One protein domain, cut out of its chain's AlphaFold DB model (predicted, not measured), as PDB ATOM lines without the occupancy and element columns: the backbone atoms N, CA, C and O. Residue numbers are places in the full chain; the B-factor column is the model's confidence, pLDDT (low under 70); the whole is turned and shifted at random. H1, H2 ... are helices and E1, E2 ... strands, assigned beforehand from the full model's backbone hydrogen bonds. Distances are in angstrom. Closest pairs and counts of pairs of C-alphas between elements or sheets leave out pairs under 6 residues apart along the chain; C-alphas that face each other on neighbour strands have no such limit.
ATOM      1  N   SER A  18     -12.960  43.452  21.268       77.69
ATOM      2  CA  SER A  18     -13.775  43.460  22.491       77.69
ATOM      3  C   SER A  18     -13.545  44.702  23.368       77.69
ATOM      4  O   SER A  18     -13.312  44.601  24.572       77.69
ATOM      5  N   ILE A  19     -13.621  45.894  22.769       80.50
ATOM      6  CA  ILE A  19     -13.451  47.182  23.458       80.50
ATOM      7  C   ILE A  19     -14.699  48.047  23.258       80.50
ATOM      8  O   ILE A  19     -15.190  48.210  22.143       80.50
ATOM      9  N   CYS A  20     -15.203  48.638  24.341       86.38
ATOM     10  CA  CYS A  20     -16.317  49.582  24.313       86.38
ATOM     11  C   CYS A  20     -15.950  50.852  25.084       86.38
ATOM     12  O   CYS A  20     -15.241  50.779  26.079       86.38
ATOM     13  N   PHE A  21     -16.447  52.010  24.648       89.38
ATOM     14  CA  PHE A  21     -16.279  53.277  25.359       89.38
ATOM     15  C   PHE A  21     -17.630  53.804  25.822       89.38
ATOM     16  O   PHE A  21     -18.590  53.792  25.052       89.38
ATOM     17  N   ASN A  22     -17.687  54.313  27.048       88.94
ATOM     18  CA  ASN A  22     -18.880  54.955  27.587       88.94
ATOM     19  C   ASN A  22     -18.510  56.067  28.588       88.94
ATOM     20  O   ASN A  22     -17.337  56.427  28.727       88.94
ATOM     21  N   GLY A  23     -19.510  56.648  29.252       89.25
ATOM     22  CA  GLY A  23     -19.326  57.657  30.288       89.25
ATOM     23  C   GLY A  23     -18.456  57.173  31.463       89.25
ATOM     24  O   GLY A  23     -18.320  55.966  31.689       89.25
ATOM     25  N   PRO A  24     -17.846  58.098  32.230       89.12
ATOM     26  CA  PRO A  24     -17.014  57.768  33.392       89.12
ATOM     27  C   PRO A  24     -17.695  56.850  34.420       89.12
ATOM     28  O   PRO A  24     -17.027  56.053  35.069       89.12
ATOM     29  N   GLU A  25     -19.017  56.948  34.563       90.25
ATOM     30  CA  GLU A  25     -19.863  56.149  35.458       90.25
ATOM     31  C   GLU A  25     -19.917  54.655  35.108       90.25
ATOM     32  O   GLU A  25     -20.290  53.820  35.940       90.25
ATOM     33  N   ASP A  26     -19.557  54.324  33.871       86.75
ATOM     34  CA  ASP A  26     -19.567  52.973  33.328       86.75
ATOM     35  C   ASP A  26     -18.152  52.421  33.104       86.75
ATOM     36  O   ASP A  26     -18.001  51.249  32.757       86.75
ATOM     37  N   ALA A  27     -17.115  53.225  33.350       88.94
ATOM     38  CA  ALA A  27     -15.725  52.815  33.202       88.94
ATOM     39  C   ALA A  27     -15.369  51.660  34.154       88.94
ATOM     40  O   ALA A  27     -15.665  51.696  35.349       88.94
ATOM     41  N   GLY A  28     -14.708  50.633  33.620       86.12
ATOM     42  CA  GLY A  28     -14.319  49.427  34.353       86.12
ATOM     43  C   GLY A  28     -15.438  48.398  34.510       86.12
ATOM     44  O   GLY A  28     -15.208  47.350  35.111       86.12
ATOM     45  N   LYS A  29     -16.641  48.661  33.980       89.69
ATOM     46  CA  LYS A  29     -17.691  47.643  33.911       89.69
ATOM     47  C   LYS A  29     -17.371  46.634  32.820       89.69
ATOM     48  O   LYS A  29     -16.848  46.971  31.759       89.69
ATOM     49  N   THR A  30     -17.788  45.410  33.080       87.38
ATOM     50  CA  THR A  30     -17.728  44.309  32.134       87.38
ATOM     51  C   THR A  30     -19.133  44.013  31.637       87.38
ATOM     52  O   THR A  30     -20.071  43.919  32.433       87.38
ATOM     53  N   VAL A  31     -19.293  43.883  30.322       85.25
ATOM     54  CA  VAL A  31     -20.562  43.509  29.698       85.25
ATOM     55  C   VAL A  31     -20.398  42.177  28.985       85.25
ATOM     56  O   VAL A  31     -19.629  42.060  28.034       85.25
ATOM     57  N   GLU A  32     -21.172  41.190  29.423       83.81
ATOM     58  CA  GLU A  32     -21.263  39.888  28.766       83.81
ATOM     59  C   GLU A  32     -22.202  39.959  27.553       83.81
ATOM     60  O   GLU A  32     -23.351  40.415  27.638       83.81
ATOM     61  N   MET A  33     -21.706  39.488  26.409       76.31
ATOM     62  CA  MET A  33     -22.428  39.389  25.144       76.31
ATOM     63  C   MET A  33     -22.237  37.989  24.553       76.31
ATOM     64  O   MET A  33     -21.369  37.759  23.713       76.31
ATOM     65  N   GLY A  34     -23.066  37.039  24.990       75.69
ATOM     66  CA  GLY A  34     -22.913  35.634  24.604       75.69
ATOM     67  C   GLY A  34     -21.686  35.025  25.280       75.69
ATOM     68  O   GLY A  34     -21.613  35.025  26.502       75.69
ATOM     69  N   GLU A  35     -20.734  34.532  24.490       76.88
ATOM     70  CA  GLU A  35     -19.438  34.021  24.976       76.88
ATOM     71  C   GLU A  35     -18.348  35.106  25.009       76.88
ATOM     72  O   GLU A  35     -17.225  34.851  25.437       76.88
ATOM     73  N   THR A  36     -18.659  36.317  24.540       77.25
ATOM     74  CA  THR A  36     -17.708  37.426  24.477       77.25
ATOM     75  C   THR A  36     -17.890  38.354  25.667       77.25
ATOM     76  O   THR A  36     -18.986  38.851  25.932       77.25
ATOM     77  N   GLU A  37     -16.787  38.634  26.348       83.88
ATOM     78  CA  GLU A  37     -16.714  39.620  27.414       83.88
ATOM     79  C   GLU A  37     -16.155  40.941  26.865       83.88
ATOM     80  O   GLU A  37     -15.138  40.947  26.170       83.88
ATOM     81  N   ILE A  38     -16.832  42.060  27.139       85.75
ATOM     82  CA  ILE A  38     -16.421  43.389  26.670       85.75
ATOM     83  C   ILE A  38     -16.171  44.308  27.859       85.75
ATOM     84  O   ILE A  38     -17.074  44.571  28.659       85.75
ATOM     85  N   THR A  39     -14.963  44.861  27.923       86.44
ATOM     86  CA  THR A  39     -14.595  45.869  28.920       86.44
ATOM     87  C   THR A  39     -15.037  47.252  28.460       86.44
ATOM     88  O   THR A  39     -14.726  47.687  27.346       86.44
ATOM     89  N   VAL A  40     -15.751  47.964  29.333       89.19
ATOM     90  CA  VAL A  40     -16.155  49.351  29.113       89.19
ATOM     91  C   VAL A  40     -15.068  50.282  29.631       89.19
ATOM     92  O   VAL A  40     -14.774  50.342  30.825       89.19
ATOM     93  N   LEU A  41     -14.470  51.031  28.716       89.81
ATOM     94  CA  LEU A  41     -13.472  52.051  28.984       89.81
ATOM     95  C   LEU A  41     -14.159  53.410  29.143       89.81
ATOM     96  O   LEU A  41     -15.131  53.730  28.454       89.81
ATOM     97  N   GLY A  42     -13.652  54.216  30.073       89.31
ATOM     98  CA  GLY A  42     -14.091  55.599  30.228       89.31
ATOM     99  C   GLY A  42     -13.593  56.491  29.082       89.31
ATOM    100  O   GLY A  42     -12.819  56.052  28.233       89.31
ATOM    101  N   PRO A  43     -13.976  57.776  29.063       88.88
ATOM    102  CA  PRO A  43     -13.561  58.702  28.007       88.88
ATOM    103  C   PRO A  43     -12.078  59.098  28.093       88.88
ATOM    104  O   PRO A  43     -11.529  59.639  27.133       88.88
ATOM    105  N   SER A  44     -11.434  58.860  29.238       89.56
ATOM    106  CA  SER A  44     -10.009  59.113  29.440       89.56
ATOM    107  C   SER A  44      -9.164  58.238  28.516       89.56
ATOM    108  O   SER A  44      -9.405  57.043  28.403       89.56
ATOM    109  N   ASP A  45      -8.168  58.844  27.873       86.19
ATOM    110  CA  ASP A  45      -7.203  58.175  26.984       86.19
ATOM    111  C   ASP A  45      -7.801  57.484  25.740       86.19
ATOM    112  O   ASP A  45      -7.132  56.715  25.050       86.19
ATOM    113  N   ARG A  46      -9.063  57.791  25.402       90.50
ATOM    114  CA  ARG A  46      -9.791  57.186  24.277       90.50
ATOM    115  C   ARG A  46      -9.030  57.251  22.951       90.50
ATOM    116  O   ARG A  46      -9.030  56.275  22.211       90.50
ATOM    117  N   GLU A  47      -8.422  58.391  22.632       91.81
ATOM    118  CA  GLU A  47      -7.707  58.586  21.361       91.81
ATOM    119  C   GLU A  47      -6.456  57.710  21.263       91.81
ATOM    120  O   GLU A  47      -6.201  57.123  20.214       91.81
ATOM    121  N   ASN A  48      -5.717  57.569  22.364       91.69
ATOM    122  CA  ASN A  48      -4.515  56.747  22.430       91.69
ATOM    123  C   ASN A  48      -4.867  55.258  22.304       91.69
ATOM    124  O   ASN A  48      -4.297  54.546  21.482       91.69
ATOM    125  N   ILE A  49      -5.886  54.809  23.044       90.75
ATOM    126  CA  ILE A  49      -6.367  53.425  22.985       90.75
ATOM    127  C   ILE A  49      -6.891  53.089  21.584       90.75
ATOM    128  O   ILE A  49      -6.526  52.060  21.028       90.75
ATOM    129  N   LEU A  50      -7.719  53.955  20.985       89.81
ATOM    130  CA  LEU A  50      -8.221  53.730  19.626       89.81
ATOM    131  C   LEU A  50      -7.094  53.710  18.588       89.81
ATOM    132  O   LEU A  50      -7.168  52.919  17.651       89.81
ATOM    133  N   SER A  51      -6.060  54.537  18.762       90.62
ATOM    134  CA  SER A  51      -4.873  54.516  17.898       90.62
ATOM    135  C   SER A  51      -4.137  53.180  18.003       90.62
ATOM    136  O   SER A  51      -3.906  52.545  16.979       90.62
ATOM    137  N   SER A  52      -3.878  52.693  19.223       90.31
ATOM    138  CA  SER A  52      -3.232  51.389  19.453       90.31
ATOM    139  C   SER A  52      -4.035  50.238  18.841       90.31
ATOM    140  O   SER A  52      -3.488  49.401  18.133       90.31
ATOM    141  N   VAL A  53      -5.356  50.227  19.047       89.25
ATOM    142  CA  VAL A  53      -6.250  49.205  18.480       89.25
ATOM    143  C   VAL A  53      -6.218  49.218  16.956       89.25
ATOM    144  O   VAL A  53      -6.230  48.163  16.329       89.25
ATOM    145  N   PHE A  54      -6.192  50.403  16.349       87.94
ATOM    146  CA  PHE A  54      -6.125  50.533  14.898       87.94
ATOM    147  C   PHE A  54      -4.782  50.054  14.330       87.94
ATOM    148  O   PHE A  54      -4.754  49.443  13.264       87.94
ATOM    149  N   GLU A  55      -3.682  50.305  15.040       90.19
ATOM    150  CA  GLU A  55      -2.350  49.809  14.678       90.19
ATOM    151  C   GLU A  55      -2.239  48.280  14.807       90.19
ATOM    152  O   GLU A  55      -1.610  47.643  13.964       90.19
ATOM    153  N   GLU A  56      -2.872  47.686  15.826       88.19
ATOM    154  CA  GLU A  56      -2.904  46.233  16.062       88.19
ATOM    155  C   GLU A  56      -3.840  45.490  15.099       88.19
ATOM    156  O   GLU A  56      -3.536  44.376  14.665       88.19
ATOM    157  N   HIS A  57      -4.957  46.118  14.730       86.38
ATOM    158  CA  HIS A  57      -5.960  45.579  13.816       86.38
ATOM    159  C   HIS A  57      -6.102  46.468  12.570       86.38
ATOM    160  O   HIS A  57      -7.170  47.054  12.337       86.38
TER     161      HIS A  57
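AT A GLANCE: This is residues 18 to 57 of the 67 residues of an uncharacterized protein of Capsicum baccatum (UniProt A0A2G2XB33). A small sheet of three strands has one helix, H1, set off beside its E1 edge, so that helix and sheet make a flat outline with few contacts between them. The long strand E3 is in the middle of the sheet, and it pairs with E2 at one end and with E1 at the other. The printed part has 40 residues, with three named strands and one named helix in the order E1, E2, E3, H1; the sheet runs E1, E3, E2 and is mixed. The class is mixed, helices and strands. The whole is only just compact, close to loose, with a radius of gyration of the C-alphas of 10.7 A and spans of 27 by 24 by 9 A.

IN THESE COORDINATES: E1, residues 19 to 21, begins at C-alpha 19 (-13.451, 47.182, 23.458) and is 7.0 A long. E2, residues 30 to 33, is 9.8 A long. E3, residues 36 to 41, is 15.9 A long. H1, residues 46 to 56, is 15.3 A long and ends at C-alpha 56 (-2.904, 46.233, 16.062).

HOW THE PARTS SIT: E1 and E3 are parallel at 37 degrees, with N 41 and O 20 2.8 A apart, within hydrogen-bond range. E2 and E3 are an antiparallel hairpin at 145 degrees, with N 33 and O 36 2.8 A apart, also within range. The edge strands E1 and E2 are apart. H1 is on the sheet but only grazes it, with residues 46 to 53; the closest C-alphas of E1 and H1, those of Phe 21 and Arg 46, are 7.7 A apart. In H1 every O i to N i+4 pair is within hydrogen-bond range.

THE WHOLE: The C-alphas farthest apart, those of Gly 34 and Asn 48, are 28.1 A apart. The printed part has no cut and no long link. Its mean pLDDT is 86.8, and no printed residue is under 70.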